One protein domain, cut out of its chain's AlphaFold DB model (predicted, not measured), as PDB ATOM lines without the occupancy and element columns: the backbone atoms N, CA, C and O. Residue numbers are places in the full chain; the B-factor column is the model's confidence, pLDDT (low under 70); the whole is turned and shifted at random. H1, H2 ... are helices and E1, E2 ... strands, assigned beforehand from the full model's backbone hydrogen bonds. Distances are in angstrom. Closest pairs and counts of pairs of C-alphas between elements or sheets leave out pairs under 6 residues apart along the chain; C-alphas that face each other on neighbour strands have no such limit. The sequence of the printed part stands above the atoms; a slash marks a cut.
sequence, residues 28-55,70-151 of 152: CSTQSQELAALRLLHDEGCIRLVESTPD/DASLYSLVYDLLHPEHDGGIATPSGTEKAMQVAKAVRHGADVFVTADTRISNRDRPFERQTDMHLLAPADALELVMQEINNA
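Overview. This is residues 28 to 55 and 70 to 151 of the 152 residues of an uncharacterized protein of Actinobacteria bacterium (UniProt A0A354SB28). A tiny parallel sheet of two strands, E2 and E3, lies in the middle of an elongated body, between helices H1 and H6, which meet near their first residues and spread as a V, toward one end and the crossed helices H2 and H3 toward the other. The short helices H4 and H5 lie along the chain between the two sheet strands, and strand E1 is beside H1, outside the sheet. The printed part has 110 residues, with six named helices and three named strands in the order H1 E1 H2 H3 E2 H4 H5 E3 H6, and its class is mostly helix. It is compact, with a radius of gyration of the C-alphas of 14.4 A, and spans 44 by 28 by 24 A.

Along the chain. H1 is residues 33 to 43, 15.3 A long, beginning at C-alpha 33 at (-25.175, 58.170, 39.738). E1 is residues 48 to 51. H2, residues 71 to 81, is 15.0 A long, and H3, residues 92 to 106, is 21.0 A long, beginning at C-alpha 92 at (-33.173, 30.007, 41.297). E2 is residues 111 to 113, H4 is 117 to 120, H5 is 125 to 130 and E3 is 133 to 135. H6, residues 137 to 149, is 18.4 A long and ends at C-alpha 149 at (-40.388, 68.819, 46.882).

Arrangement. E2 and E3 are parallel neighbours at 22 degrees, with N 112 and O 133 2.8 A apart and N 135 and O 112 2.9 A apart, within hydrogen-bond range. With H4 and H5 they form a strand-helix-strand unit, two parallel strands joined through helices, whose crossover is right-handed. The closest C-alphas of H3 and E2 are those of Ala 104 and Phe 112, 6.9 A. Those of E2 and H6 are Val 113 and Pro 137, 5.8 A. H6, with residues 137 to 141 alone, touches H1 at a steep tilt of 42 degrees, the same way; the closest C-alphas are Glu 34 and Pro 137, 5.7 A. H2 and H3 touch at a steep tilt of 68 degrees, only just short of about perpendicular, opposite ways, closest at C-alphas 78 and 98, 5.2 A. H2 touches H5 at a shallow tilt of 29 degrees, opposite ways, closest at C-alphas 80 and 126, 6.0 A. E1 pairs with no named strand; its closest C-alpha to H1 is Arg 48, 5.7 A from His 42. In H1, H2, H3, H5 and H6 every O i to N i+4 pair is within hydrogen-bond range; H4 is too short for one.

Size, cuts and confidence. The C-alphas farthest apart, Ile 89 and Ala 151, are 45.4 A apart. Residues 56 to 69 are not printed, and C-alphas 55 and 70 are 19.1 A apart across the cut. Of the links printed whole, none is long. The mean pLDDT of the printed part is 77.6; 27 residues are under 70, among them 83 to 93 and 120 to 125.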
ATOM      1  N   CYS A  28     -26.646  47.536  42.911       57.00
ATOM      2  CA  CYS A  28     -25.452  48.162  43.500       57.00
ATOM      3  C   CYS A  28     -24.136  47.899  42.744       57.00
ATOM      4  O   CYS A  28     -23.134  48.550  43.040       57.00
ATOM      5  N   SER A  29     -24.102  46.960  41.790       55.03
ATOM      6  CA  SER A  29     -22.872  46.608  41.055       55.03
ATOM      7  C   SER A  29     -22.472  47.633  39.984       55.03
ATOM      8  O   SER A  29     -21.329  47.648  39.519       55.03
ATOM      9  N   THR A  30     -23.388  48.530  39.622       53.41
ATOM     10  CA  THR A  30     -23.167  49.566  38.612       53.41
ATOM     11  C   THR A  30     -22.910  50.905  39.293       53.41
ATOM     12  O   THR A  30     -23.604  51.257  40.242       53.41
ATOM     13  N   GLN A  31     -21.942  51.677  38.792       60.28
ATOM     14  CA  GLN A  31     -21.682  53.083  39.149       60.28
ATOM     15  C   GLN A  31     -22.852  54.000  38.727       60.28
ATOM     16  O   GLN A  31     -22.671  54.961  37.983       60.28
ATOM     17  N   SER A  32     -24.071  53.669  39.145       75.00
ATOM     18  CA  SER A  32     -25.271  54.455  38.910       75.00
ATOM     19  C   SER A  32     -25.172  55.713  39.762       75.00
ATOM     20  O   SER A  32     -25.064  55.652  40.991       75.00
ATOM     21  N   GLN A  33     -25.166  56.861  39.086       83.25
ATOM     22  CA  GLN A  33     -25.175  58.170  39.738       83.25
ATOM     23  C   GLN A  33     -26.443  58.338  40.584       83.25
ATOM     24  O   GLN A  33     -26.421  59.003  41.614       83.25
ATOM     25  N   GLU A  34     -27.518  57.660  40.195       87.81
ATOM     26  CA  GLU A  34     -28.818  57.673  40.847       87.81
ATOM     27  C   GLU A  34     -28.784  56.946  42.196       87.81
ATOM     28  O   GLU A  34     -29.247  57.485  43.198       87.81
ATOM     29  N   LEU A  35     -28.147  55.769  42.271       83.88
ATOM     30  CA  LEU A  35     -27.929  55.090  43.554       83.88
ATOM     31  C   LEU A  35     -27.018  55.899  44.485       83.88
ATOM     32  O   LEU A  35     -27.232  55.916  45.695       83.88
ATOM     33  N   ALA A  36     -26.017  56.595  43.935       85.31
ATOM     34  CA  ALA A  36     -25.182  57.499  44.723       85.31
ATOM     35  C   ALA A  36     -25.994  58.684  45.277       85.31
ATOM     36  O   ALA A  36     -25.823  59.040  46.440       85.31
ATOM     37  N   ALA A  37     -26.910  59.248  44.486       86.44
ATOM     38  CA  ALA A  37     -27.813  60.305  44.934       86.44
ATOM     39  C   ALA A  37     -28.786  59.818  46.022       86.44
ATOM     40  O   ALA A  37     -28.951  60.497  47.032       86.44
ATOM     41  N   LEU A  38     -29.361  58.618  45.885       86.25
ATOM     42  CA  LEU A  38     -30.206  58.019  46.928       86.25
ATOM     43  C   LEU A  38     -29.437  57.802  48.243       86.25
ATOM     44  O   LEU A  38     -29.969  58.069  49.317       86.25
ATOM     45  N   ARG A  39     -28.169  57.377  48.179       87.00
ATOM     46  CA  ARG A  39     -27.306  57.268  49.369       87.00
ATOM     47  C   ARG A  39     -27.032  58.623  50.020       87.00
ATOM     48  O   ARG A  39     -27.090  58.719  51.238       87.00
ATOM     49  N   LEU A  40     -26.794  59.671  49.230       87.50
ATOM     50  CA  LEU A  40     -26.634  61.028  49.764       87.50
ATOM     51  C   LEU A  40     -27.902  61.499  50.486       87.50
ATOM     52  O   LEU A  40     -27.815  61.975  51.611       87.50
ATOM     53  N   LEU A  41     -29.080  61.286  49.894       85.69
ATOM     54  CA  LEU A  41     -30.364  61.621  50.523       85.69
ATOM     55  C   LEU A  41     -30.611  60.828  51.814       85.69
ATOM     56  O   LEU A  41     -31.220  61.340  52.752       85.69
ATOM     57  N   HIS A  42     -30.136  59.585  51.888       86.50
ATOM     58  CA  HIS A  42     -30.150  58.810  53.127       86.50
ATOM     59  C   HIS A  42     -29.247  59.424  54.204       86.50
ATOM     60  O   HIS A  42     -29.675  59.571  55.349       86.50
ATOM     61  N   ASP A  43     -28.025  59.814  53.843       85.44
ATOM     62  CA  ASP A  43     -27.064  60.415  54.773       85.44
ATOM     63  C   ASP A  43     -27.531  61.793  55.274       85.44
ATOM     64  O   ASP A  43     -27.274  62.165  56.421       85.44
ATOM     65  N   GLU A  44     -28.279  62.522  54.445       84.00
ATOM     66  CA  GLU A  44     -28.968  63.767  54.805       84.00
ATOM     67  C   GLU A  44     -30.227  63.534  55.666       84.00
ATOM     68  O   GLU A  44     -30.798  64.482  56.208       84.00
ATOM     69  N   GLY A  45     -30.645  62.277  55.850       82.12
ATOM     70  CA  GLY A  45     -31.815  61.898  56.642       82.12
ATOM     71  C   GLY A  45     -33.151  62.123  55.930       82.12
ATOM     72  O   GLY A  45     -34.197  62.087  56.580       82.12
ATOM     73  N   CYS A  46     -33.134  62.345  54.613       81.69
ATOM     74  CA  CYS A  46     -34.327  62.558  53.796       81.69
ATOM     75  C   CYS A  46     -35.071  61.260  53.473       81.69
ATOM     76  O   CYS A  46     -36.263  61.319  53.201       81.69
ATOM     77  N   ILE A  47     -34.384  60.111  53.478       84.69
ATOM     78  CA  ILE A  47     -34.977  58.784  53.260       84.69
ATOM     79  C   ILE A  47     -34.330  57.730  54.162       84.69
ATOM     80  O   ILE A  47     -33.243  57.927  54.706       84.69
ATOM     81  N   ARG A  48     -34.969  56.564  54.277       84.44
ATOM     82  CA  ARG A  48     -34.369  55.356  54.853       84.44
ATOM     83  C   ARG A  48     -33.985  54.402  53.735       84.44
ATOM     84  O   ARG A  48     -34.856  53.919  53.024       84.44
ATOM     85  N   LEU A  49     -32.699  54.101  53.608       84.44
ATOM     86  CA  LEU A  49     -32.183  53.209  52.579       84.44
ATOM     87  C   LEU A  49     -31.806  51.868  53.208       84.44
ATOM     88  O   LEU A  49     -31.075  51.822  54.195       84.44
ATOM     89  N   VAL A  50     -32.297  50.777  52.629       83.00
ATOM     90  CA  VAL A  50     -31.899  49.417  52.990       83.00
ATOM     91  C   VAL A  50     -31.329  48.741  51.758       83.00
ATOM     92  O   VAL A  50     -32.032  48.444  50.797       83.00
ATOM     93  N   GLU A  51     -30.034  48.474  51.784       78.56
ATOM     94  CA  GLU A  51     -29.408  47.677  50.741       78.56
ATOM     95  C   GLU A  51     -29.676  46.208  51.058       78.56
ATOM     96  O   GLU A  51     -29.195  45.677  52.064       78.56
ATOM     97  N   SER A  52     -30.465  45.540  50.212       65.75
ATOM     98  CA  SER A  52     -30.510  44.085  50.228       65.75
ATOM     99  C   SER A  52     -29.085  43.641  49.953       65.75
ATOM    100  O   SER A  52     -28.551  43.878  48.877       65.75
ATOM    101  N   THR A  53     -28.436  43.041  50.932       58.00
ATOM    102  CA  THR A  53     -27.269  42.192  50.720       58.00
ATOM    103  C   THR A  53     -27.774  40.756  50.808       58.00
ATOM    104  O   THR A  53     -28.714  40.502  51.567       58.00
ATOM    105  N   PRO A  54     -27.178  39.809  50.067       50.78
ATOM    106  CA  PRO A  54     -27.547  38.404  50.197       50.78
ATOM    107  C   PRO A  54     -27.308  37.858  51.620       50.78
ATOM    108  O   PRO A  54     -27.831  36.801  51.932       50.78
ATOM    109  N   ASP A  55     -26.588  38.592  52.487       45.03
ATOM    110  CA  ASP A  55     -26.099  38.093  53.779       45.03
ATOM    111  C   ASP A  55     -26.118  39.091  54.966       45.03
ATOM    112  O   ASP A  55     -25.510  38.813  55.999       45.03
ATOM    113  N   ASP A  70     -43.438  34.784  55.253       68.94
ATOM    114  CA  ASP A  70     -44.683  34.015  55.187       68.94
ATOM    115  C   ASP A  70     -44.777  33.394  53.789       68.94
ATOM    116  O   ASP A  70     -44.726  34.115  52.789       68.94
ATOM    117  N   ALA A  71     -44.857  32.063  53.709       73.94
ATOM    118  CA  ALA A  71     -44.912  31.344  52.439       73.94
ATOM    119  C   ALA A  71     -46.034  31.889  51.535       73.94
ATOM    120  O   ALA A  71     -45.909  31.876  50.313       73.94
ATOM    121  N   SER A  72     -47.092  32.435  52.143       78.06
ATOM    122  CA  SER A  72     -48.201  33.106  51.466       78.06
ATOM    123  C   SER A  72     -47.783  34.438  50.838       78.06
ATOM    124  O   SER A  72     -48.168  34.719  49.707       78.06
ATOM    125  N   LEU A  73     -46.979  35.251  51.538       80.38
ATOM    126  CA  LEU A  73     -46.440  36.513  51.010       80.38
ATOM    127  C   LEU A  73     -45.423  36.248  49.900       80.38
ATOM    128  O   LEU A  73     -45.450  36.919  48.873       80.38
ATOM    129  N   TYR A  74     -44.556  35.252  50.086       81.12
ATOM    130  CA  TYR A  74     -43.635  34.821  49.043       81.12
ATOM    131  C   TYR A  74     -44.390  34.358  47.793       81.12
ATOM    132  O   TYR A  74     -44.082  34.829  46.703       81.12
ATOM    133  N   SER A  75     -45.395  33.485  47.943       80.44
ATOM    134  CA  SER A  75     -46.200  33.002  46.814       80.44
ATOM    135  C   SER A  75     -46.897  34.155  46.100       80.44
ATOM    136  O   SER A  75     -46.812  34.250  44.883       80.44
ATOM    137  N   LEU A  76     -47.509  35.076  46.852       83.50
ATOM    138  CA  LEU A  76     -48.153  36.265  46.295       83.50
ATOM    139  C   LEU A  76     -47.173  37.109  45.474       83.50
ATOM    140  O   LEU A  76     -47.457  37.463  44.334       83.50
ATOM    141  N   VAL A  77     -46.012  37.430  46.047       85.12
ATOM    142  CA  VAL A  77     -44.989  38.227  45.363       85.12
ATOM    143  C   VAL A  77     -44.458  37.489  44.140       85.12
ATOM    144  O   VAL A  77     -44.301  38.106  43.092       85.12
ATOM    145  N   TYR A  78     -44.225  36.181  44.236       84.31
ATOM    146  CA  TYR A  78     -43.771  35.372  43.111       84.31
ATOM    147  C   TYR A  78     -44.777  35.400  41.954       84.31
ATOM    148  O   TYR A  78     -44.386  35.679  40.822       84.31
ATOM    149  N   ASP A  79     -46.064  35.197  42.238       82.19
ATOM    150  CA  ASP A  79     -47.133  35.209  41.234       82.19
ATOM    151  C   ASP A  79     -47.284  36.594  40.584       82.19
ATOM    152  O   ASP A  79     -47.449  36.709  39.369       82.19
ATOM    153  N   LEU A  80     -47.157  37.670  41.368       81.56
ATOM    154  CA  LEU A  80     -47.186  39.042  40.849       81.56
ATOM    155  C   LEU A  80     -45.954  39.370  39.990       81.56
ATOM    156  O   LEU A  80     -46.059  40.074  38.982       81.56
ATOM    157  N   LEU A  81     -44.785  38.857  40.373       80.06
ATOM    158  CA  LEU A  81     -43.530  39.017  39.641       80.06
ATOM    159  C   LEU A  81     -43.377  38.042  38.476       80.06
ATOM    160  O   LEU A  81     -42.451  38.212  37.684       80.06
ATOM    161  N   HIS A  82     -44.257  37.054  38.326       77.81
ATOM    162  CA  HIS A  82     -44.219  36.059  37.256       77.81
ATOM    163  C   HIS A  82     -45.641  35.593  36.868       77.81
ATOM    164  O   HIS A  82     -45.922  34.400  36.907       77.81
ATOM    165  N   PRO A  83     -46.542  36.486  36.412       69.81
ATOM    166  CA  PRO A  83     -47.930  36.138  36.110       69.81
ATOM    167  C   PRO A  83     -48.059  35.210  34.892       69.81
ATOM    168  O   PRO A  83     -49.104  34.604  34.690       69.81
ATOM    169  N   GLU A  84     -47.010  35.097  34.066       68.38
ATOM    170  CA  GLU A  84     -46.949  34.128  32.966       68.38
ATOM    171  C   GLU A  84     -46.474  32.727  33.396       68.38
ATOM    172  O   GLU A  84     -46.501  31.796  32.591       68.38
ATOM    173  N   HIS A  85     -46.041  32.555  34.649       64.88
ATOM    174  CA  HIS A  85     -45.680  31.256  35.208       64.88
ATOM    175  C   HIS A  85     -46.919  30.546  35.779       64.88
ATOM    176  O   HIS A  85     -47.091  30.430  36.987       64.88
ATOM    177  N   ASP A  86     -47.755  29.988  34.901       51.59
ATOM    178  CA  ASP A  86     -48.797  29.026  35.288       51.59
ATOM    179  C   ASP A  86     -48.139  27.677  35.654       51.59
ATOM    180  O   ASP A  86     -47.932  26.799  34.812       51.59
ATOM    181  N   GLY A  87     -47.723  27.516  36.915       54.69
ATOM    182  CA  GLY A  87     -47.254  26.234  37.465       54.69
ATOM    183  C   GLY A  87     -45.903  25.711  36.941       54.69
ATOM    184  O   GLY A  87     -45.596  24.529  37.106       54.69
ATOM    185  N   GLY A  88     -45.087  26.559  36.305       51.06
ATOM    186  CA  GLY A  88     -43.738  26.215  35.836       51.06
ATOM    187  C   GLY A  88     -42.678  26.230  36.947       51.06
ATOM    188  O   GLY A  88     -42.787  26.983  37.911       51.06
ATOM    189  N   ILE A  89     -41.622  25.420  36.794       57.75
ATOM    190  CA  ILE A  89     -40.513  25.302  37.760       57.75
ATOM    191  C   ILE A  89     -39.877  26.677  37.999       57.75
ATOM    192  O   ILE A  89     -39.378  27.309  37.064       57.75
ATOM    193  N   ALA A  90     -39.864  27.114  39.257       63.31
ATOM    194  CA  ALA A  90     -39.242  28.367  39.639       63.31
ATOM    195  C   ALA A  90     -37.729  28.326  39.380       63.31
ATOM    196  O   ALA A  90     -37.034  27.397  39.798       63.31
ATOM    197  N   THR A  91     -37.205  29.323  38.663       68.06
ATOM    198  CA  THR A  91     -35.754  29.435  38.463       68.06
ATOM    199  C   THR A  91     -35.095  29.962  39.743       68.06
ATOM    200  O   THR A  91     -35.682  30.835  40.383       68.06
ATOM    201  N   PRO A  92     -33.870  29.523  40.098       69.88
ATOM    202  CA  PRO A  92     -33.173  30.007  41.297       69.88
ATOM    203  C   PRO A  92     -33.060  31.539  41.374       69.88
ATOM    204  O   PRO A  92     -33.217  32.133  42.436       69.88
ATOM    205  N   SER A  93     -32.858  32.195  40.227       68.88
ATOM    206  CA  SER A  93     -32.786  33.658  40.141       68.88
ATOM    207  C   SER A  93     -34.149  34.333  40.355       68.88
ATOM    208  O   SER A  93     -34.224  35.362  41.021       68.88
ATOM    209  N   GLY A  94     -35.240  33.744  39.847       72.75
ATOM    210  CA  GLY A  94     -36.596  34.241  40.098       72.75
ATOM    211  C   GLY A  94     -37.023  34.058  41.555       72.75
ATOM    212  O   GLY A  94     -37.626  34.955  42.138       72.75
ATOM    213  N   THR A  95     -36.659  32.929  42.175       76.62
ATOM    214  CA  THR A  95     -36.958  32.674  43.593       76.62
ATOM    215  C   THR A  95     -36.216  33.630  44.521       76.62
ATOM    216  O   THR A  95     -36.810  34.162  45.453       76.62
ATOM    217  N   GLU A  96     -34.936  33.893  44.250       78.25
ATOM    218  CA  GLU A  96     -34.136  34.839  45.036       78.25
ATOM    219  C   GLU A  96     -34.716  36.256  44.950       78.25
ATOM    220  O   GLU A  96     -34.900  36.927  45.966       78.25
ATOM    221  N   LYS A  97     -35.090  36.693  43.744       78.00
ATOM    222  CA  LYS A  97     -35.665  38.021  43.534       78.00
ATOM    223  C   LYS A  97     -37.023  38.189  44.214       78.00
ATOM    224  O   LYS A  97     -37.233  39.180  44.911       78.00
ATOM    225  N   ALA A  98     -37.917  37.210  44.081       81.44
ATOM    226  CA  ALA A  98     -39.201  37.231  44.776       81.44
ATOM    227  C   ALA A  98     -39.031  37.253  46.301       81.44
ATOM    228  O   ALA A  98     -39.766  37.961  46.987       81.44
ATOM    229  N   MET A  99     -38.026  36.551  46.831       81.56
ATOM    230  CA  MET A  99     -37.708  36.582  48.258       81.56
ATOM    231  C   MET A  99     -37.276  37.979  48.723       81.56
ATOM    232  O   MET A  99     -37.763  38.473  49.740       81.56
ATOM    233  N   GLN A 100     -36.402  38.649  47.967       83.25
ATOM    234  CA  GLN A 100     -35.947  40.004  48.294       83.25
ATOM    235  C   GLN A 100     -37.091  41.025  48.248       83.25
ATOM    236  O   GLN A 100     -37.219  41.853  49.150       83.25
ATOM    237  N   VAL A 101     -37.959  40.932  47.239       85.25
ATOM    238  CA  VAL A 101     -39.144  41.793  47.117       85.25
ATOM    239  C   VAL A 101     -40.137  41.513  48.251       85.25
ATOM    240  O   VAL A 101     -40.627  42.448  48.877       85.25
ATOM    241  N   ALA A 102     -40.387  40.247  48.593       84.38
ATOM    242  CA  ALA A 102     -41.265  39.880  49.706       84.38
ATOM    243  C   ALA A 102     -40.740  40.378  51.057       84.38
ATOM    244  O   ALA A 102     -41.516  40.838  51.897       84.38
ATOM    245  N   LYS A 103     -39.420  40.352  51.255       83.69
ATOM    246  CA  LYS A 103     -38.775  40.945  52.428       83.69
ATOM    247  C   LYS A 103     -39.017  42.455  52.486       83.69
ATOM    248  O   LYS A 103     -39.417  42.951  53.536       83.69
ATOM    249  N   ALA A 104     -38.852  43.169  51.373       85.00
ATOM    250  CA  ALA A 104     -39.124  44.605  51.310       85.00
ATOM    251  C   ALA A 104     -40.591  44.936  51.638       85.00
ATOM    252  O   ALA A 104     -40.843  45.774  52.503       85.00
ATOM    253  N   VAL A 105     -41.550  44.195  51.065       85.25
ATOM    254  CA  VAL A 105     -42.984  44.341  51.386       85.25
ATOM    255  C   VAL A 105     -43.251  44.083  52.871       85.25
ATOM    256  O   VAL A 105     -43.926  44.873  53.524       85.25
ATOM    257  N   ARG A 106     -42.684  43.015  53.453       83.56
ATOM    258  CA  ARG A 106     -42.835  42.707  54.889       83.56
ATOM    259  C   ARG A 106     -42.313  43.832  55.781       83.56
ATOM    260  O   ARG A 106     -42.863  44.062  56.856       83.56
ATOM    261  N   HIS A 107     -41.250  44.511  55.359       81.12
ATOM    262  CA  HIS A 107     -40.685  45.644  56.084       81.12
ATOM    263  C   HIS A 107     -41.430  46.964  55.845       81.12
ATOM    264  O   HIS A 107     -41.054  47.962  56.458       81.12
ATOM    265  N   GLY A 108     -42.486  46.965  55.023       81.94
ATOM    266  CA  GLY A 108     -43.257  48.161  54.693       81.94
ATOM    267  C   GLY A 108     -42.463  49.138  53.837       81.94
ATOM    268  O   GLY A 108     -42.513  50.336  54.090       81.94
ATOM    269  N   ALA A 109     -41.656  48.627  52.905       85.38
ATOM    270  CA  ALA A 109     -40.934  49.469  51.964       85.38
ATOM    271  C   ALA A 109     -41.910  50.187  51.030       85.38
ATOM    272  O   ALA A 109     -42.824  49.564  50.496       85.38
ATOM    273  N   ASP A 110     -41.676  51.476  50.808       87.50
ATOM    274  CA  ASP A 110     -42.434  52.274  49.844       87.50
ATOM    275  C   ASP A 110     -41.895  52.058  48.425       87.50
ATOM    276  O   ASP A 110     -42.638  52.105  47.446       87.50
ATOM    277  N   VAL A 111     -40.587  51.798  48.303       88.56
ATOM    278  CA  VAL A 111     -39.900  51.624  47.019       88.56
ATOM    279  C   VAL A 111     -38.927  50.453  47.089       88.56
ATOM    280  O   VAL A 111     -38.120  50.351  48.011       88.56
ATOM    281  N   PHE A 112     -38.942  49.603  46.068       89.44
ATOM    282  CA  PHE A 112     -37.921  48.601  45.799       89.44
ATOM    283  C   PHE A 112     -37.226  48.910  44.469       89.44
ATOM    284  O   PHE A 112     -37.844  48.911  43.404       89.44
ATOM    285  N   VAL A 113     -35.922  49.156  44.542       87.69
ATOM    286  CA  VAL A 113     -35.063  49.542  43.427       87.69
ATOM    287  C   VAL A 113     -34.394  48.309  42.835       87.69
ATOM    288  O   VAL A 113     -33.627  47.619  43.508       87.69
ATOM    289  N   THR A 114     -34.651  48.054  41.556       85.44
ATOM    290  CA  THR A 114     -34.132  46.902  40.808       85.44
ATOM    291  C   THR A 114     -33.558  47.352  39.470       85.44
ATOM    292  O   THR A 114     -34.111  48.222  38.803       85.44
ATOM    293  N   ALA A 115     -32.453  46.741  39.043       80.44
ATOM    294  CA  ALA A 115     -31.926  46.945  37.688       80.44
ATOM    295  C   ALA A 115     -32.670  46.093  36.639       80.44
ATOM    296  O   ALA A 115     -32.454  46.237  35.435       80.44
ATOM    297  N   ASP A 116     -33.534  45.177  37.088       78.50
ATOM    298  CA  ASP A 116     -34.316  44.313  36.214       78.50
ATOM    299  C   ASP A 116     -35.526  45.051  35.641       78.50
ATOM    300  O   ASP A 116     -36.590  45.149  36.262       78.50
ATOM    301  N   THR A 117     -35.359  45.522  34.407       71.88
ATOM    302  CA  THR A 117     -36.377  46.262  33.654       71.88
ATOM    303  C   THR A 117     -37.634  45.453  33.352       71.88
ATOM    304  O   THR A 117     -38.661  46.032  33.002       71.88
ATOM    305  N   ARG A 118     -37.595  44.120  33.489       71.81
ATOM    306  CA  ARG A 118     -38.782  43.264  33.322       71.81
ATOM    307  C   ARG A 118     -39.746  43.408  34.491       71.81
ATOM    308  O   ARG A 118     -40.932  43.147  34.328       71.81
ATOM    309  N   ILE A 119     -39.223  43.782  35.655       72.19
ATOM    310  CA  ILE A 119     -39.971  43.900  36.902       72.19
ATOM    311  C   ILE A 119     -40.281  45.365  37.194       72.19
ATOM    312  O   ILE A 119     -41.404  45.662  37.581       72.19
ATOM    313  N   SER A 120     -39.340  46.281  36.936       65.56
ATOM    314  CA  SER A 120     -39.565  47.716  37.165       65.56
ATOM    315  C   SER A 120     -40.579  48.352  36.205       65.56
ATOM    316  O   SER A 120     -41.156  49.379  36.522       65.56
ATOM    317  N   ASN A 121     -40.821  47.753  35.030       63.38
ATOM    318  CA  ASN A 121     -41.854  48.211  34.086       63.38
ATOM    319  C   ASN A 121     -43.186  47.466  34.234       63.38
ATOM    320  O   ASN A 121     -44.076  47.628  33.391       63.38
ATOM    321  N   ARG A 122     -43.334  46.594  35.238       61.88
ATOM    322  CA  ARG A 122     -44.613  45.915  35.436       61.88
ATOM    323  C   ARG A 122     -45.591  46.849  36.114       61.88
ATOM    324  O   ARG A 122     -45.375  47.312  37.223       61.88
ATOM    325  N   ASP A 123     -46.661  47.097  35.370       60.22
ATOM    326  CA  ASP A 123     -47.764  47.978  35.710       60.22
ATOM    327  C   ASP A 123     -48.421  47.622  37.062       60.22
ATOM    328  O   ASP A 123     -48.121  46.623  37.718       60.22
ATOM    329  N   ARG A 124     -49.379  48.469  37.434       60.03
ATOM    330  CA  ARG A 124     -50.023  48.684  38.745       60.03
ATOM    331  C   ARG A 124     -50.556  47.495  39.576       60.03
ATOM    332  O   ARG A 124     -50.888  47.762  40.731       60.03
ATOM    333  N   PRO A 125     -50.757  46.239  39.107       67.31
ATOM    334  CA  PRO A 125     -51.245  45.181  39.996       67.31
ATOM    335  C   PRO A 125     -50.363  44.911  41.212       67.31
ATOM    336  O   PRO A 125     -50.920  44.662  42.277       67.31
ATOM    337  N   PHE A 126     -49.036  44.986  41.069       75.56
ATOM    338  CA  PHE A 126     -48.129  44.807  42.202       75.56
ATOM    339  C   PHE A 126     -48.304  45.947  43.209       75.56
ATOM    340  O   PHE A 126     -48.698  45.698  44.343       75.56
ATOM    341  N   GLU A 127     -48.138  47.191  42.755       78.38
ATOM    342  CA  GLU A 127     -48.237  48.385  43.606       78.38
ATOM    343  C   GLU A 127     -49.593  48.482  44.317       78.38
ATOM    344  O   GLU A 127     -49.659  48.812  45.491       78.38
ATOM    345  N   ARG A 128     -50.697  48.120  43.647       76.44
ATOM    346  CA  ARG A 128     -52.042  48.115  44.257       76.44
ATOM    347  C   ARG A 128     -52.242  47.046  45.328       76.44
ATOM    348  O   ARG A 128     -53.199  47.147  46.091       76.44
ATOM    349  N   GLN A 129     -51.458  45.972  45.300       80.75
ATOM    350  CA  GLN A 129     -51.591  44.858  46.241       80.75
ATOM    351  C   GLN A 129     -50.604  44.952  47.402       80.75
ATOM    352  O   GLN A 129     -50.877  44.384  48.459       80.75
ATOM    353  N   THR A 130     -49.478  45.640  47.210       79.81
ATOM    354  CA  THR A 130     -48.395  45.731  48.196       79.81
ATOM    355  C   THR A 130     -48.179  47.138  48.745       79.81
ATOM    356  O   THR A 130     -47.421  47.271  49.699       79.81
ATOM    357  N   ASP A 131     -48.818  48.159  48.160       83.25
ATOM    358  CA  ASP A 131     -48.558  49.585  48.410       83.25
ATOM    359  C   ASP A 131     -47.067  49.966  48.241       83.25
ATOM    360  O   ASP A 131     -46.610  50.962  48.791       83.25
ATOM    361  N   MET A 132     -46.306  49.181  47.460       87.94
ATOM    362  CA  MET A 132     -44.873  49.370  47.211       87.94
ATOM    363  C   MET A 132     -44.586  49.538  45.717       87.94
ATOM    364  O   MET A 132     -45.031  48.734  44.893       87.94
ATOM    365  N   HIS A 133     -43.762  50.528  45.378       87.88
ATOM    366  CA  HIS A 133     -43.291  50.790  44.021       87.88
ATOM    367  C   HIS A 133     -42.097  49.907  43.645       87.88
ATOM    368  O   HIS A 133     -41.147  49.772  44.413       87.88
ATOM    369  N   LEU A 134     -42.108  49.335  42.440       87.81
ATOM    370  CA  LEU A 134     -40.967  48.612  41.865       87.81
ATOM    371  C   LEU A 134     -40.332  49.481  40.785       87.81
ATOM    372  O   LEU A 134     -40.875  49.586  39.692       87.81
ATOM    373  N   LEU A 135     -39.188  50.095  41.075       87.69
ATOM    374  CA  LEU A 135     -38.626  51.150  40.229       87.69
ATOM    375  C   LEU A 135     -37.196  50.837  39.791       87.69
ATOM    376  O   LEU A 135     -36.441  50.153  40.486       87.69
ATOM    377  N   ALA A 136     -36.811  51.361  38.629       87.25
ATOM    378  CA  ALA A 136     -35.403  51.455  38.275       87.25
ATOM    379  C   ALA A 136     -34.733  52.569  39.106       87.25
ATOM    380  O   ALA A 136     -35.427  53.447  39.623       87.25
ATOM    381  N   PRO A 137     -33.391  52.589  39.233       87.81
ATOM    382  CA  PRO A 137     -32.694  53.605  40.027       87.81
ATOM    383  C   PRO A 137     -33.056  55.055  39.679       87.81
ATOM    384  O   PRO A 137     -33.196  55.876  40.581       87.81
ATOM    385  N   ALA A 138     -33.236  55.363  38.391       87.19
ATOM    386  CA  ALA A 138     -33.602  56.704  37.933       87.19
ATOM    387  C   ALA A 138     -35.019  57.101  38.364       87.19
ATOM    388  O   ALA A 138     -35.195  58.160  38.962       87.19
ATOM    389  N   ASP A 139     -35.998  56.222  38.141       88.06
ATOM    390  CA  ASP A 139     -37.394  56.482  38.506       88.06
ATOM    391  C   ASP A 139     -37.561  56.572  40.032       88.06
ATOM    392  O   ASP A 139     -38.327  57.389  40.537       88.06
ATOM    393  N   ALA A 140     -36.800  55.769  40.785       88.19
ATOM    394  CA  ALA A 140     -36.778  55.828  42.243       88.19
ATOM    395  C   ALA A 140     -36.242  57.170  42.756       88.19
ATOM    396  O   ALA A 140     -36.810  57.743  43.684       88.19
ATOM    397  N   LEU A 141     -35.167  57.686  42.151       88.31
ATOM    398  CA  LEU A 141     -34.635  59.001  42.499       88.31
ATOM    399  C   LEU A 141     -35.638  60.112  42.168       88.31
ATOM    400  O   LEU A 141     -35.856  60.990  42.999       88.31
ATOM    401  N   GLU A 142     -36.258  60.068  40.988       89.75
ATOM    402  CA  GLU A 142     -37.260  61.056  40.578       89.75
ATOM    403  C   GLU A 142     -38.453  61.077  41.543       89.75
ATOM    404  O   GLU A 142     -38.828  62.149  42.024       89.75
ATOM    405  N   LEU A 143     -38.981  59.901  41.907       88.12
ATOM    406  CA  LEU A 143     -40.063  59.766  42.883       88.12
ATOM    407  C   LEU A 143     -39.663  60.330  44.252       88.12
ATOM    408  O   LEU A 143     -40.411  61.108  44.834       88.12
ATOM    409  N   VAL A 144     -38.473  59.991  44.758       87.31
ATOM    410  CA  VAL A 144     -37.986  60.511  46.047       87.31
ATOM    411  C   VAL A 144     -37.839  62.035  46.010       87.31
ATOM    412  O   VAL A 144     -38.241  62.712  46.954       87.31
ATOM    413  N   MET A 145     -37.298  62.594  44.925       87.88
ATOM    414  CA  MET A 145     -37.154  64.044  44.776       87.88
ATOM    415  C   MET A 145     -38.508  64.750  44.691       87.88
ATOM    416  O   MET A 145     -38.679  65.814  45.284       87.88
ATOM    417  N   GLN A 146     -39.476  64.179  43.973       87.06
ATOM    418  CA  GLN A 146     -40.848  64.686  43.942       87.06
ATOM    419  C   GLN A 146     -41.492  64.617  45.336       87.06
ATOM    420  O   GLN A 146     -42.108  65.589  45.766       87.06
ATOM    421  N   GLU A 147     -41.247  63.511  46.043       84.38
ATOM    422  CA  GLU A 147     -41.418  63.283  47.482       84.38
ATOM    423  C   GLU A 147     -41.090  64.499  48.338       84.38
ATOM    424  O   GLU A 147     -41.929  65.119  48.997       84.38
ATOM    425  N   ILE A 148     -39.810  64.831  48.293       81.88
ATOM    426  CA  ILE A 148     -39.217  65.888  49.099       81.88
ATOM    427  C   ILE A 148     -39.808  67.249  48.701       81.88
ATOM    428  O   ILE A 148     -40.235  68.006  49.568       81.88
ATOM    429  N   ASN A 149     -39.913  67.529  47.397       80.56
ATOM    430  CA  ASN A 149     -40.388  68.819  46.882       80.56
ATOM    431  C   ASN A 149     -41.874  69.096  47.157       80.56
ATOM    432  O   ASN A 149     -42.265  70.254  47.248       80.56
ATOM    433  N   ASN A 150     -42.720  68.066  47.219       78.19
ATOM    434  CA  ASN A 150     -44.166  68.238  47.403       78.19
ATOM    435  C   ASN A 150     -44.570  68.578  48.833       78.19
ATOM    436  O   ASN A 150     -45.752  68.828  49.093       78.19
ATOM    437  N   ALA A 151     -43.638  68.485  49.768       66.88
ATOM    438  CA  ALA A 151     -43.970  68.556  51.170       66.88
ATOM    439  C   ALA A 151     -43.134  69.593  51.948       66.88
ATOM    440  O   ALA A 151     -43.366  69.787  53.145       66.88
TER     441      ALA A 151